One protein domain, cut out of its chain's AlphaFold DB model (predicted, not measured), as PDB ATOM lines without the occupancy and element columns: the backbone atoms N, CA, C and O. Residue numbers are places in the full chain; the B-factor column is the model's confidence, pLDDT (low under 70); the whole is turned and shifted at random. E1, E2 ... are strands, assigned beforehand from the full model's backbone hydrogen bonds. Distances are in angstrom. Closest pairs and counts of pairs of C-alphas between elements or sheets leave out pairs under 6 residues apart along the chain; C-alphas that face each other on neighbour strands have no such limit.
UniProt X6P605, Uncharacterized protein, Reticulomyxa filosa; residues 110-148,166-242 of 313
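AT A GLANCE: This is residues 110 to 148 and 166 to 242 of the 313 residues of an uncharacterized protein of Reticulomyxa filosa (UniProt X6P605). With little regular structure, two antiparallel sheets stand side by side, edge strand E4 next to edge strand E1, with long unnamed stretches around them. Both are meanders, each strand the antiparallel neighbour of the one before: E4 E5 E6 E7 and E1 E2 E3. The printed part has 116 residues, 45 in seven strands, E1 to E7, with no named helix: all strand, compact, radius of gyration of the C-alphas 14.7 A, spans 46 by 27 by 27 A.

IN THESE COORDINATES: E4 is residues 194 to 197, E5 204 to 209, E6 213 to 218, E7 223 to 229, ending at C-alpha 229 (127.155, 32.407, 90.952). E1, 111 to 116, begins at (146.490, 31.935, 96.096); E2 is 127 to 134, 23.6 A, E3 139 to 146, 22.1 A.

HOW THE PARTS SIT: In hairpin E5 and E6, N 207 and O 215, 2.8 A, are within hydrogen-bond range; in hairpin E2 and E3, N 130 and O 143, 2.8 A. The closest C-alphas of E1 and E4 are Cys 112 and His 194, 5.4 A.

THE WHOLE: Residues 149 to 165 are cut out, a C-alpha gap of 14.1 A. Residues 230 to 242 are under pLDDT 70.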
ATOM      1  N   GLY A 110     146.113  35.308  98.711       69.44
ATOM      2  CA  GLY A 110     144.876  34.745  98.173       69.44
ATOM      3  C   GLY A 110     145.070  33.696  97.072       69.44
ATOM      4  O   GLY A 110     144.157  33.505  96.275       69.44
ATOM      5  N   HIS A 111     146.245  33.063  96.998       80.94
ATOM      6  CA  HIS A 111     146.490  31.935  96.096       80.94
ATOM      7  C   HIS A 111     145.915  30.618  96.636       80.94
ATOM      8  O   HIS A 111     145.732  30.457  97.847       80.94
ATOM      9  N   CYS A 112     145.731  29.654  95.734       82.25
ATOM     10  CA  CYS A 112     145.370  28.276  96.044       82.25
ATOM     11  C   CYS A 112     146.482  27.318  95.602       82.25
ATOM     12  O   CYS A 112     147.142  27.564  94.591       82.25
ATOM     13  N   VAL A 113     146.663  26.217  96.339       83.75
ATOM     14  CA  VAL A 113     147.502  25.087  95.923       83.75
ATOM     15  C   VAL A 113     146.664  23.821  95.976       83.75
ATOM     16  O   VAL A 113     146.074  23.512  97.010       83.75
ATOM     17  N   VAL A 114     146.638  23.078  94.876       83.50
ATOM     18  CA  VAL A 114     145.939  21.797  94.763       83.50
ATOM     19  C   VAL A 114     146.904  20.711  94.308       83.50
ATOM     20  O   VAL A 114     147.854  20.962  93.568       83.50
ATOM     21  N   LYS A 115     146.663  19.482  94.760       84.00
ATOM     22  CA  LYS A 115     147.398  18.300  94.312       84.00
ATOM     23  C   LYS A 115     146.693  17.710  93.097       84.00
ATOM     24  O   LYS A 115     145.548  17.288  93.226       84.00
ATOM     25  N   LEU A 116     147.378  17.652  91.958       81.81
ATOM     26  CA  LEU A 116     146.903  16.934  90.778       81.81
ATOM     27  C   LEU A 116     147.055  15.426  91.016       81.81
ATOM     28  O   LEU A 116     148.037  14.972  91.611       81.81
ATOM     29  N   VAL A 117     146.060  14.648  90.595       70.69
ATOM     30  CA  VAL A 117     146.114  13.186  90.671       70.69
ATOM     31  C   VAL A 117     146.633  12.666  89.339       70.69
ATOM     32  O   VAL A 117     145.989  12.871  88.313       70.69
ATOM     33  N   ASP A 118     147.775  11.984  89.363       63.75
ATOM     34  CA  ASP A 118     148.291  11.315  88.174       63.75
ATOM     35  C   ASP A 118     147.442  10.076  87.860       63.75
ATOM     36  O   ASP A 118     147.194   9.231  88.722       63.75
ATOM     37  N   ASN A 119     147.009   9.953  86.603       54.69
ATOM     38  CA  ASN A 119     146.295   8.771  86.101       54.69
ATOM     39  C   ASN A 119     147.228   7.569  85.872       54.69
ATOM     40  O   ASN A 119     146.763   6.468  85.581       54.69
ATOM     41  N   ASN A 120     148.543   7.762  86.003       54.09
ATOM     42  CA  ASN A 120     149.506   6.679  85.889       54.09
ATOM     43  C   ASN A 120     149.477   5.839  87.171       54.09
ATOM     44  O   ASN A 120     149.805   6.310  88.255       54.09
ATOM     45  N   ASN A 121     149.078   4.576  87.013       45.62
ATOM     46  CA  ASN A 121     148.731   3.587  88.043       45.62
ATOM     47  C   ASN A 121     149.828   3.219  89.062       45.62
ATOM     48  O   ASN A 121     149.663   2.254  89.813       45.62
ATOM     49  N   ASN A 122     150.933   3.956  89.142       52.66
ATOM     50  CA  ASN A 122     152.008   3.637  90.064       52.66
ATOM     51  C   ASN A 122     151.715   4.222  91.452       52.66
ATOM     52  O   ASN A 122     152.294   5.218  91.873       52.66
ATOM     53  N   LYS A 123     150.802   3.570  92.188       52.66
ATOM     54  CA  LYS A 123     150.394   3.928  93.566       52.66
ATOM     55  C   LYS A 123     151.564   4.049  94.557       52.66
ATOM     56  O   LYS A 123     151.383   4.599  95.642       52.66
ATOM     57  N   ASN A 124     152.743   3.555  94.181       54.19
ATOM     58  CA  ASN A 124     153.953   3.568  94.991       54.19
ATOM     59  C   ASN A 124     154.898   4.736  94.681       54.19
ATOM     60  O   ASN A 124     155.857   4.909  95.431       54.19
ATOM     61  N   SER A 125     154.642   5.566  93.661       63.72
ATOM     62  CA  SER A 125     155.549   6.676  93.350       63.72
ATOM     63  C   SER A 125     155.651   7.650  94.531       63.72
ATOM     64  O   SER A 125     154.681   7.952  95.231       63.72
ATOM     65  N   ASN A 126     156.871   8.112  94.788       71.94
ATOM     66  CA  ASN A 126     157.179   9.167  95.757       71.94
ATOM     67  C   ASN A 126     156.964  10.565  95.161       71.94
ATOM     68  O   ASN A 126     157.445  11.560  95.703       71.94
ATOM     69  N   GLU A 127     156.277  10.614  94.020       80.06
ATOM     70  CA  GLU A 127     156.101  11.796  93.201       80.06
ATOM     71  C   GLU A 127     154.648  12.263  93.258       80.06
ATOM     72  O   GLU A 127     153.713  11.457  93.289       80.06
ATOM     73  N   ILE A 128     154.450  13.577  93.259       82.81
ATOM     74  CA  ILE A 128     153.150  14.202  93.016       82.81
ATOM     75  C   ILE A 128     153.330  15.427  92.145       82.81
ATOM     76  O   ILE A 128     154.381  16.065  92.153       82.81
ATOM     77  N   THR A 129     152.241  15.844  91.518       86.19
ATOM     78  CA  THR A 129     152.180  17.144  90.865       86.19
ATOM     79  C   THR A 129     151.320  18.102  91.689       86.19
ATOM     80  O   THR A 129     150.186  17.797  92.061       86.19
ATOM     81  N   LEU A 130     151.865  19.272  92.005       88.38
ATOM     82  CA  LEU A 130     151.176  20.375  92.667       88.38
ATOM     83  C   LEU A 130     150.907  21.484  91.656       88.38
ATOM     84  O   LEU A 130     151.782  21.832  90.867       88.38
ATOM     85  N   LEU A 131     149.720  22.071  91.727       89.75
ATOM     86  CA  LEU A 131     149.311  23.228  90.941       89.75
ATOM     87  C   LEU A 131     149.023  24.386  91.897       89.75
ATOM     88  O   LEU A 131     148.167  24.276  92.772       89.75
ATOM     89  N   SER A 132     149.739  25.492  91.727       89.06
ATOM     90  CA  SER A 132     149.572  26.728  92.489       89.06
ATOM     91  C   SER A 132     149.079  27.830  91.567       89.06
ATOM     92  O   SER A 132     149.705  28.103  90.545       89.06
ATOM     93  N   PHE A 133     147.965  28.474  91.903       88.31
ATOM     94  CA  PHE A 133     147.392  29.502  91.039       88.31
ATOM     95  C   PHE A 133     146.554  30.540  91.787       88.31
ATOM     96  O   PHE A 133     146.194  30.371  92.956       88.31
ATOM     97  N   GLY A 134     146.242  31.631  91.089       82.69
ATOM     98  CA  GLY A 134     145.445  32.741  91.603       82.69
ATOM     99  C   GLY A 134     146.295  33.795  92.310       82.69
ATOM    100  O   GLY A 134     147.450  34.025  91.955       82.69
ATOM    101  N   GLY A 135     145.697  34.456  93.299       73.81
ATOM    102  CA  GLY A 135     146.334  35.500  94.091       73.81
ATOM    103  C   GLY A 135     146.320  36.890  93.447       73.81
ATOM    104  O   GLY A 135     146.029  37.058  92.263       73.81
ATOM    105  N   TYR A 136     146.652  37.907  94.249       67.12
ATOM    106  CA  TYR A 136     146.577  39.322  93.848       67.12
ATOM    107  C   TYR A 136     147.387  39.634  92.578       67.12
ATOM    108  O   TYR A 136     146.903  40.300  91.666       67.12
ATOM    109  N   ARG A 137     148.621  39.110  92.490       67.19
ATOM    110  CA  ARG A 137     149.470  39.200  91.284       67.19
ATOM    111  C   ARG A 137     149.446  37.923  90.441       67.19
ATOM    112  O   ARG A 137     150.470  37.567  89.882       67.19
ATOM    113  N   LYS A 138     148.276  37.277  90.375       76.50
ATOM    114  CA  LYS A 138     147.850  36.257  89.402       76.50
ATOM    115  C   LYS A 138     148.999  35.413  88.834       76.50
ATOM    116  O   LYS A 138     149.616  35.801  87.846       76.50
ATOM    117  N   HIS A 139     149.231  34.227  89.392       86.50
ATOM    118  CA  HIS A 139     150.160  33.247  88.816       86.50
ATOM    119  C   HIS A 139     149.460  31.931  88.474       86.50
ATOM    120  O   HIS A 139     148.341  31.657  88.915       86.50
ATOM    121  N   THR A 140     150.120  31.101  87.674       91.12
ATOM    122  CA  THR A 140     149.763  29.692  87.477       91.12
ATOM    123  C   THR A 140     151.063  28.908  87.321       91.12
ATOM    124  O   THR A 140     151.799  29.070  86.350       91.12
ATOM    125  N   LEU A 141     151.389  28.124  88.340       91.56
ATOM    126  CA  LEU A 141     152.654  27.420  88.493       91.56
ATOM    127  C   LEU A 141     152.396  25.958  88.812       91.56
ATOM    128  O   LEU A 141     151.454  25.617  89.523       91.56
ATOM    129  N   MET A 142     153.289  25.108  88.342       91.19
ATOM    130  CA  MET A 142     153.272  23.681  88.591       91.19
ATOM    131  C   MET A 142     154.582  23.254  89.241       91.19
ATOM    132  O   MET A 142     155.641  23.816  88.965       91.19
ATOM    133  N   MET A 143     154.510  22.251  90.104       88.56
ATOM    134  CA  MET A 143     155.676  21.605  90.685       88.56
ATOM    135  C   MET A 143     155.493  20.100  90.661       88.56
ATOM    136  O   MET A 143     154.527  19.585  91.218       88.56
ATOM    137  N   LYS A 144     156.466  19.397  90.086       88.69
ATOM    138  CA  LYS A 144     156.638  17.967  90.327       88.69
ATOM    139  C   LYS A 144     157.432  17.814  91.616       88.69
ATOM    140  O   LYS A 144     158.618  18.146  91.658       88.69
ATOM    141  N   TYR A 145     156.754  17.410  92.677       84.69
ATOM    142  CA  TYR A 145     157.361  17.174  93.974       84.69
ATOM    143  C   TYR A 145     157.791  15.714  94.086       84.69
ATOM    144  O   TYR A 145     156.984  14.829  93.817       84.69
ATOM    145  N   VAL A 146     159.027  15.484  94.522       84.12
ATOM    146  CA  VAL A 146     159.536  14.172  94.932       84.12
ATOM    147  C   VAL A 146     159.881  14.251  96.407       84.12
ATOM    148  O   VAL A 146     160.564  15.190  96.834       84.12
ATOM    149  N   SER A 147     159.413  13.261  97.165       79.19
ATOM    150  CA  SER A 147     159.714  13.131  98.587       79.19
ATOM    151  C   SER A 147     161.211  13.275  98.858       79.19
ATOM    152  O   SER A 147     162.048  12.618  98.243       79.19
ATOM    153  N   VAL A 148     161.529  14.131  99.824       76.12
ATOM    154  CA  VAL A 148     162.902  14.393 100.278       76.12
ATOM    155  C   VAL A 148     163.379  13.398 101.341       76.12
ATOM    156  O   VAL A 148     164.537  13.454 101.745       76.12
ATOM    157  N   ASN A 166     163.963  19.278  86.765       72.75
ATOM    158  CA  ASN A 166     163.339  20.404  87.485       72.75
ATOM    159  C   ASN A 166     162.369  19.993  88.615       72.75
ATOM    160  O   ASN A 166     161.413  20.710  88.913       72.75
ATOM    161  N   TYR A 167     162.622  18.861  89.277       84.19
ATOM    162  CA  TYR A 167     161.849  18.465  90.451       84.19
ATOM    163  C   TYR A 167     162.013  19.460  91.591       84.19
ATOM    164  O   TYR A 167     163.037  20.142  91.709       84.19
ATOM    165  N   ASN A 168     161.002  19.508  92.459       86.69
ATOM    166  CA  ASN A 168     161.005  20.329  93.664       86.69
ATOM    167  C   ASN A 168     161.241  21.821  93.367       86.69
ATOM    168  O   ASN A 168     161.745  22.558  94.209       86.69
ATOM    169  N   LYS A 169     160.873  22.274  92.161       88.62
ATOM    170  CA  LYS A 169     160.905  23.672  91.727       88.62
ATOM    171  C   LYS A 169     159.573  24.052  91.098       88.62
ATOM    172  O   LYS A 169     158.926  23.237  90.445       88.62
ATOM    173  N   TRP A 170     159.175  25.302  91.299       89.12
ATOM    174  CA  TRP A 170     158.028  25.873  90.605       89.12
ATOM    175  C   TRP A 170     158.419  26.242  89.179       89.12
ATOM    176  O   TRP A 170     159.390  26.968  88.970       89.12
ATOM    177  N   VAL A 171     157.634  25.774  88.217       90.62
ATOM    178  CA  VAL A 171     157.749  26.123  86.798       90.62
ATOM    179  C   VAL A 171     156.410  26.662  86.284       90.62
ATOM    180  O   VAL A 171     155.370  26.340  86.868       90.62
ATOM    181  N   PRO A 172     156.392  27.484  85.220       91.75
ATOM    182  CA  PRO A 172     155.148  27.895  84.577       91.75
ATOM    183  C   PRO A 172     154.293  26.683  84.192       91.75
ATOM    184  O   PRO A 172     154.802  25.712  83.627       91.75
ATOM    185  N   PHE A 173     152.997  26.730  84.502       91.69
ATOM    186  CA  PHE A 173     152.073  25.700  84.037       91.69
ATOM    187  C   PHE A 173     151.843  25.888  82.536       91.69
ATOM    188  O   PHE A 173     151.436  26.970  82.118       91.69
ATOM    189  N   THR A 174     152.157  24.875  81.731       90.88
ATOM    190  CA  THR A 174     152.184  24.969  80.266       90.88
ATOM    191  C   THR A 174     151.449  23.807  79.608       90.88
ATOM    192  O   THR A 174     151.305  22.740  80.207       90.88
ATOM    193  N   ASP A 175     150.950  24.038  78.394       87.31
ATOM    194  CA  ASP A 175     150.384  22.989  77.549       87.31
ATOM    195  C   ASP A 175     151.490  22.138  76.889       87.31
ATOM    196  O   ASP A 175     152.686  22.356  77.088       87.31
ATOM    197  N   ASN A 176     151.093  21.171  76.058       85.94
ATOM    198  CA  ASN A 176     152.028  20.283  75.353       85.94
ATOM    199  C   ASN A 176     152.950  21.006  74.350       85.94
ATOM    200  O   ASN A 176     153.892  20.398  73.846       85.94
ATOM    201  N   TYR A 177     152.687  22.277  74.052       88.75
ATOM    202  CA  TYR A 177     153.466  23.119  73.150       88.75
ATOM    203  C   TYR A 177     154.270  24.186  73.909       88.75
ATOM    204  O   TYR A 177     154.786  25.117  73.296       88.75
ATOM    205  N   ASN A 178     154.405  24.048  75.235       86.81
ATOM    206  CA  ASN A 178     155.050  25.008  76.134       86.81
ATOM    207  C   ASN A 178     154.365  26.385  76.199       86.81
ATOM    208  O   ASN A 178     154.975  27.354  76.660       86.81
ATOM    209  N   ASN A 179     153.099  26.499  75.791       89.00
ATOM    210  CA  ASN A 179     152.358  27.742  75.963       89.00
ATOM    211  C   ASN A 179     151.887  27.862  77.416       89.00
ATOM    212  O   ASN A 179     151.310  26.908  77.944       89.00
ATOM    213  N   PRO A 180     152.094  29.011  78.081       88.50
ATOM    214  CA  PRO A 180     151.656  29.204  79.455       88.50
ATOM    215  C   PRO A 180     150.129  29.158  79.552       88.50
ATOM    216  O   PRO A 180     149.418  29.930  78.907       88.50
ATOM    217  N   ILE A 181     149.628  28.269  80.406       89.50
ATOM    218  CA  ILE A 181     148.209  28.135  80.717       89.50
ATOM    219  C   ILE A 181     147.876  29.118  81.828       89.50
ATOM    220  O   ILE A 181     148.460  29.093  82.911       89.50
ATOM    221  N   ILE A 182     146.883  29.961  81.571       86.44
ATOM    222  CA  ILE A 182     146.418  30.957  82.526       86.44
ATOM    223  C   ILE A 182     145.041  30.529  83.029       86.44
ATOM    224  O   ILE A 182     144.055  30.585  82.295       86.44
ATOM    225  N   ILE A 183     144.949  30.145  84.304       85.25
ATOM    226  CA  ILE A 183     143.670  29.811  84.946       85.25
ATOM    227  C   ILE A 183     143.034  31.115  85.444       85.25
ATOM    228  O   ILE A 183     143.194  31.507  86.602       85.25
ATOM    229  N   ARG A 184     142.380  31.842  84.527       74.69
ATOM    230  CA  ARG A 184     141.811  33.179  84.769       74.69
ATOM    231  C   ARG A 184     140.564  33.449  83.926       74.69
ATOM    232  O   ARG A 184     140.588  33.214  82.724       74.69
ATOM    233  N   ASN A 185     139.577  34.125  84.518       63.56
ATOM    234  CA  ASN A 185     138.574  34.891  83.771       63.56
ATOM    235  C   ASN A 185     139.016  36.365  83.617       63.56
ATOM    236  O   ASN A 185     139.546  36.956  84.560       63.56
ATOM    237  N   GLY A 186     138.854  36.947  82.425       57.69
ATOM    238  CA  GLY A 186     139.489  38.207  81.998       57.69
ATOM    239  C   GLY A 186     139.204  39.442  82.865       57.69
ATOM    240  O   GLY A 186     140.036  40.347  82.893       57.69
ATOM    241  N   TYR A 187     138.097  39.450  83.612       54.47
ATOM    242  CA  TYR A 187     137.607  40.620  84.352       54.47
ATOM    243  C   TYR A 187     137.552  40.441  85.877       54.47
ATOM    244  O   TYR A 187     137.333  41.416  86.592       54.47
ATOM    245  N   ASP A 188     137.818  39.239  86.396       57.00
ATOM    246  CA  ASP A 188     137.534  38.931  87.798       57.00
ATOM    247  C   ASP A 188     138.755  39.097  88.717       57.00
ATOM    248  O   ASP A 188     139.898  38.728  88.393       57.00
ATOM    249  N   ASN A 189     138.491  39.608  89.923       61.38
ATOM    250  CA  ASN A 189     139.425  39.564  91.040       61.38
ATOM    251  C   ASN A 189     139.505  38.124  91.569       61.38
ATOM    252  O   ASN A 189     138.791  37.733  92.488       61.38
ATOM    253  N   TYR A 190     140.440  37.347  91.012       62.84
ATOM    254  CA  TYR A 190     140.921  36.052  91.530       62.84
ATOM    255  C   TYR A 190     141.718  36.214  92.848       62.84
ATOM    256  O   TYR A 190     142.680  35.499  93.139       62.84
ATOM    257  N   GLU A 191     141.334  37.190  93.663       62.81
ATOM    258  CA  GLU A 191     141.791  37.293  95.033       62.81
ATOM    259  C   GLU A 191     141.059  36.233  95.854       62.81
ATOM    260  O   GLU A 191     139.837  36.109  95.783       62.81
ATOM    261  N   ARG A 192     141.814  35.490  96.673       65.62
ATOM    262  CA  ARG A 192     141.270  34.507  97.630       65.62
ATOM    263  C   ARG A 192     140.581  33.342  96.925       65.62
ATOM    264  O   ARG A 192     139.499  32.909  97.311       65.62
ATOM    265  N   VAL A 193     141.247  32.847  95.889       73.62
ATOM    266  CA  VAL A 193     140.813  31.677  95.137       73.62
ATOM    267  C   VAL A 193     140.924  30.446  96.018       73.62
ATOM    268  O   VAL A 193     141.917  30.250  96.719       73.62
ATOM    269  N   HIS A 194     139.922  29.590  95.919       75.88
ATOM    270  CA  HIS A 194     139.968  28.234  96.426       75.88
ATOM    271  C   HIS A 194     139.536  27.277  95.343       75.88
ATOM    272  O   HIS A 194     138.687  27.608  94.516       75.88
ATOM    273  N   ALA A 195     140.134  26.094  95.341       78.75
ATOM    274  CA  ALA A 195     139.825  25.119  94.329       78.75
ATOM    275  C   ALA A 195     139.912  23.685  94.816       78.75
ATOM    276  O   ALA A 195     140.630  23.362  95.761       78.75
ATOM    277  N   LEU A 196     139.163  22.835  94.125       76.88
ATOM    278  CA  LEU A 196     139.069  21.408  94.367       76.88
ATOM    279  C   LEU A 196     139.078  20.673  93.028       76.88
ATOM    280  O   LEU A 196     138.467  21.125  92.060       76.88
ATOM    281  N   ILE A 197     139.731  19.516  92.980       76.00
ATOM    282  CA  ILE A 197     139.685  18.634  91.813       76.00
ATOM    283  C   ILE A 197     138.540  17.635  91.985       76.00
ATOM    284  O   ILE A 197     138.423  16.972  93.018       76.00
ATOM    285  N   GLY A 198     137.685  17.531  90.969       65.75
ATOM    286  CA  GLY A 198     136.592  16.567  90.924       65.75
ATOM    287  C   GLY A 198     137.114  15.132  90.938       65.75
ATOM    288  O   GLY A 198     137.953  14.772  90.121       65.75
ATOM    289  N   ARG A 199     136.593  14.295  91.845       54.34
ATOM    290  CA  ARG A 199     137.071  12.910  92.039       54.34
ATOM    291  C   ARG A 199     136.802  11.984  90.849       54.34
ATOM    292  O   ARG A 199     137.510  10.995  90.688       54.34
ATOM    293  N   SER A 200     135.784  12.255  90.031       54.88
ATOM    294  CA  SER A 200     135.512  11.480  88.817       54.88
ATOM    295  C   SER A 200     136.424  11.958  87.681       54.88
ATOM    296  O   SER A 200     136.287  13.069  87.172       54.88
ATOM    297  N   ASN A 201     137.378  11.111  87.288       62.12
ATOM    298  CA  ASN A 201     138.359  11.339  86.218       62.12
ATOM    299  C   ASN A 201     139.335  12.522  86.422       62.12
ATOM    300  O   ASN A 201     140.035  12.852  85.472       62.12
ATOM    301  N   ASN A 202     139.380  13.168  87.601       69.00
ATOM    302  CA  ASN A 202     140.380  14.166  88.048       69.00
ATOM    303  C   ASN A 202     140.730  15.309  87.074       69.00
ATOM    304  O   ASN A 202     141.760  15.961  87.216       69.00
ATOM    305  N   HIS A 203     139.863  15.574  86.103       79.00
ATOM    306  CA  HIS A 203     140.105  16.519  85.014       79.00
ATOM    307  C   HIS A 203     139.337  17.827  85.196       79.00
ATOM    308  O   HIS A 203     139.499  18.739  84.398       79.00
ATOM    309  N   LEU A 204     138.485  17.933  86.219       83.81
ATOM    310  CA  LEU A 204     137.717  19.143  86.500       83.81
ATOM    311  C   LEU A 204     138.249  19.818  87.752       83.81
ATOM    312  O   LEU A 204     138.305  19.209  88.817       83.81
ATOM    313  N   LEU A 205     138.595  21.086  87.616       85.75
ATOM    314  CA  LEU A 205     139.006  21.972  88.684       85.75
ATOM    315  C   LEU A 205     137.849  22.930  88.972       85.75
ATOM    316  O   LEU A 205     137.527  23.801  88.166       85.75
ATOM    317  N   PHE A 206     137.207  22.746  90.118       82.31
ATOM    318  CA  PHE A 206     136.184  23.648  90.631       82.31
ATOM    319  C   PHE A 206     136.882  24.774  91.368       82.31
ATOM    320  O   PHE A 206     137.667  24.510  92.271       82.31
ATOM    321  N   ILE A 207     136.613  26.010  90.974       80.62
ATOM    322  CA  ILE A 207     137.287  27.206  91.465       80.62
ATOM    323  C   ILE A 207     136.222  28.133  92.028       80.62
ATOM    324  O   ILE A 207     135.319  28.530  91.301       80.62
ATOM    325  N   THR A 208     136.336  28.513  93.293       77.25
ATOM    326  CA  THR A 208     135.562  29.612  93.878       77.25
ATOM    327  C   THR A 208     136.446  30.807  94.146       77.25
ATOM    328  O   THR A 208     137.591  30.658  94.578       77.25
ATOM    329  N   TYR A 209     135.902  31.995  93.927       74.31
ATOM    330  CA  TYR A 209     136.584  33.257  94.182       74.31
ATOM    331  C   TYR A 209     135.581  34.335  94.604       74.31
ATOM    332  O   TYR A 209     134.411  34.047  94.865       74.31
ATOM    333  N   TYR A 210     136.079  35.564  94.752       66.69
ATOM    334  CA  TYR A 210     135.335  36.735  95.209       66.69
ATOM    335  C   TYR A 210     133.925  36.846  94.589       66.69
ATOM    336  O   TYR A 210     133.735  36.545  93.413       66.69
ATOM    337  N   GLN A 211     132.948  37.287  95.396       65.62
ATOM    338  CA  GLN A 211     131.523  37.408  95.036       65.62
ATOM    339  C   GLN A 211     130.837  36.086  94.673       65.62
ATOM    340  O   GLN A 211     130.043  36.040  93.737       65.62
ATOM    341  N   LEU A 212     131.107  35.012  95.427       65.44
ATOM    342  CA  LEU A 212     130.361  33.748  95.308       65.44
ATOM    343  C   LEU A 212     130.453  33.092  93.932       65.44
ATOM    344  O   LEU A 212     129.646  32.226  93.597       65.44
ATOM    345  N   SER A 213     131.407  33.519  93.117       71.25
ATOM    346  CA  SER A 213     131.534  33.021  91.764       71.25
ATOM    347  C   SER A 213     132.190  31.652  91.809       71.25
ATOM    348  O   SER A 213     133.193  31.449  92.498       71.25
ATOM    349  N   ILE A 214     131.607  30.709  91.078       79.00
ATOM    350  CA  ILE A 214     132.160  29.386  90.847       79.00
ATOM    351  C   ILE A 214     132.491  29.242  89.370       79.00
ATOM    352  O   ILE A 214     131.733  29.625  88.486       79.00
ATOM    353  N   SER A 215     133.657  28.683  89.094       82.81
ATOM    354  CA  SER A 215     134.107  28.346  87.755       82.81
ATOM    355  C   SER A 215     134.530  26.895  87.706       82.81
ATOM    356  O   SER A 215     135.122  26.377  88.651       82.81
ATOM    357  N   VAL A 216     134.237  26.237  86.595       84.06
ATOM    358  CA  VAL A 216     134.677  24.873  86.327       84.06
ATOM    359  C   VAL A 216     135.689  24.937  85.201       84.06
ATOM    360  O   VAL A 216     135.351  25.322  84.084       84.06
ATOM    361  N   PHE A 217     136.928  24.577  85.501       86.62
ATOM    362  CA  PHE A 217     138.031  24.543  84.553       86.62
ATOM    363  C   PHE A 217     138.381  23.093  84.215       86.62
ATOM    364  O   PHE A 217     138.522  22.258  85.105       86.62
ATOM    365  N   ASN A 218     138.513  22.778  82.932       86.88
ATOM    366  CA  ASN A 218     138.912  21.459  82.470       86.88
ATOM    367  C   ASN A 218     140.436  21.397  82.318       86.88
ATOM    368  O   ASN A 218     141.003  22.053  81.450       86.88
ATOM    369  N   LEU A 219     141.085  20.583  83.144       87.44
ATOM    370  CA  LEU A 219     142.529  20.366  83.177       87.44
ATOM    371  C   LEU A 219     143.065  19.570  81.975       87.44
ATOM    372  O   LEU A 219     144.268  19.591  81.765       87.44
ATOM    373  N   ASN A 220     142.226  18.888  81.188       86.88
ATOM    374  CA  ASN A 220     142.692  18.140  80.011       86.88
ATOM    375  C   ASN A 220     142.793  19.021  78.764       86.88
ATOM    376  O   ASN A 220     143.701  18.857  77.958       86.88
ATOM    377  N   ILE A 221     141.825  19.922  78.589       88.50
ATOM    378  CA  ILE A 221     141.752  20.827  77.428       88.50
ATOM    379  C   ILE A 221     142.159  22.263  77.774       88.50
ATOM    380  O   ILE A 221     142.158  23.123  76.903       88.50
ATOM    381  N   PHE A 222     142.474  22.525  79.045       89.69
ATOM    382  CA  PHE A 222     142.871  23.825  79.586       89.69
ATOM    383  C   PHE A 222     141.874  24.963  79.311       89.69
ATOM    384  O   PHE A 222     142.264  26.097  79.040       89.69
ATOM    385  N   GLN A 223     140.576  24.667  79.402       88.50
ATOM    386  CA  GLN A 223     139.498  25.620  79.116       88.50
ATOM    387  C   GLN A 223     138.456  25.663  80.230       88.50
ATOM    388  O   GLN A 223     138.176  24.658  80.888       88.50
ATOM    389  N   PHE A 224     137.838  26.829  80.415       86.44
ATOM    390  CA  PHE A 224     136.662  26.963  81.268       86.44
ATOM    391  C   PHE A 224     135.444  26.320  80.605       86.44
ATOM    392  O   PHE A 224     135.150  26.571  79.441       86.44
ATOM    393  N   ILE A 225     134.731  25.498  81.370       84.75
ATOM    394  CA  ILE A 225     133.475  24.864  80.960       84.75
ATOM    395  C   ILE A 225     132.298  25.765  81.316       84.75
ATOM    396  O   ILE A 225     131.370  25.935  80.529       84.75
ATOM    397  N   LYS A 226     132.301  26.291  82.545       79.88
ATOM    398  CA  LYS A 226     131.173  27.041  83.087       79.88
ATOM    399  C   LYS A 226     131.634  28.051  84.124       79.88
ATOM    400  O   LYS A 226     132.531  27.759  84.916       79.88
ATOM    401  N   HIS A 227     130.939  29.178  84.144       82.88
ATOM    402  CA  HIS A 227     130.944  30.157  85.219       82.88
ATOM    403  C   HIS A 227     129.518  30.270  85.762       82.88
ATOM    404  O   HIS A 227     128.558  30.205  84.992       82.88
ATOM    405  N   ASP A 228     129.372  30.370  87.075       75.94
ATOM    406  CA  ASP A 228     128.081  30.530  87.740       75.94
ATOM    407  C   ASP A 228     128.259  31.318  89.043       75.94
ATOM    408  O   ASP A 228     129.379  31.487  89.532       75.94
ATOM    409  N   THR A 229     127.159  31.766  89.634       70.50
ATOM    410  CA  THR A 229     127.155  32.407  90.952       70.50
ATOM    411  C   THR A 229     126.450  31.490  91.939       70.50
ATOM    412  O   THR A 229     125.333  31.033  91.700       70.50
ATOM    413  N   LEU A 230     127.099  31.187  93.064       65.44
ATOM    414  CA  LEU A 230     126.490  30.377  94.111       65.44
ATOM    415  C   LEU A 230     125.259  31.115  94.669       65.44
ATOM    416  O   LEU A 230     125.353  32.307  94.971       65.44
ATOM    417  N   PRO A 231     124.112  30.430  94.845       58.91
ATOM    418  CA  PRO A 231     122.863  31.050  95.269       58.91
ATOM    419  C   PRO A 231     122.912  31.383  96.766       58.91
ATOM    420  O   PRO A 231     122.374  30.658  97.601       58.91
ATOM    421  N   THR A 232     123.594  32.469  97.130       54.41
ATOM    422  CA  THR A 232     123.620  32.975  98.505       54.41
ATOM    423  C   THR A 232     123.451  34.491  98.517       54.41
ATOM    424  O   THR A 232     124.076  35.193  97.730       54.41
ATOM    425  N   ASN A 233     122.621  35.006  99.427       43.66
ATOM    426  CA  ASN A 233     122.275  36.433  99.504       43.66
ATOM    427  C   ASN A 233     123.302  37.284 100.286       43.66
ATOM    428  O   ASN A 233     123.006  38.423 100.641       43.66
ATOM    429  N   GLY A 234     124.484  36.744 100.606       49.22
ATOM    430  CA  GLY A 234     125.487  37.401 101.451       49.22
ATOM    431  C   GLY A 234     126.803  37.656 100.724       49.22
ATOM    432  O   GLY A 234     127.235  36.851  99.910       49.22
ATOM    433  N   TRP A 235     127.474  38.767 101.032       42.53
ATOM    434  CA  TRP A 235     128.816  39.049 100.521       42.53
ATOM    435  C   TRP A 235     129.806  38.107 101.193       42.53
ATOM    436  O   TRP A 235     130.252  38.373 102.307       42.53
ATOM    437  N   ILE A 236     130.139  36.993 100.547       45.44
ATOM    438  CA  ILE A 236     131.111  36.077 101.127       45.44
ATOM    439  C   ILE A 236     132.492  36.397 100.566       45.44
ATOM    440  O   ILE A 236     132.767  36.335  99.366       45.44
ATOM    441  N   GLN A 237     133.361  36.814 101.476       40.28
ATOM    442  CA  GLN A 237     134.793  36.835 101.269       40.28
ATOM    443  C   GLN A 237     135.329  35.558 101.923       40.28
ATOM    444  O   GLN A 237     134.910  35.232 103.031       40.28
ATOM    445  N   TYR A 238     136.275  34.890 101.255       45.34
ATOM    446  CA  TYR A 238     137.022  33.728 101.746       45.34
ATOM    447  C   TYR A 238     136.237  32.407 101.934       45.34
ATOM    448  O   TYR A 238     135.439  32.260 102.855       45.34
ATOM    449  N   HIS A 239     136.529  31.386 101.118       48.09
ATOM    450  CA  HIS A 239     135.798  30.111 101.132       48.09
ATOM    451  C   HIS A 239     136.718  28.894 101.124       48.09
ATOM    452  O   HIS A 239     137.382  28.682 100.130       48.09
ATOM    453  N   CYS A 240     136.710  28.017 102.129       40.53
ATOM    454  CA  CYS A 240     137.386  26.717 102.010       40.53
ATOM    455  C   CYS A 240     136.418  25.646 101.472       40.53
ATOM    456  O   CYS A 240     135.326  25.491 102.015       40.53
ATOM    457  N   PHE A 241     136.826  24.880 100.453       38.19
ATOM    458  CA  PHE A 241     136.207  23.587 100.140       38.19
ATOM    459  C   PHE A 241     136.919  22.492 100.929       38.19
ATOM    460  O   PHE A 241     138.134  22.341 100.802       38.19
ATOM    461  N   ASP A 242     136.166  21.724 101.717       37.91
ATOM    462  CA  ASP A 242     136.693  20.543 102.402       37.91
ATOM    463  C   ASP A 242     136.429  19.257 101.596       37.91
ATOM    464  O   ASP A 242     135.464  19.148 100.833       37.91
TER     465      ASP A 242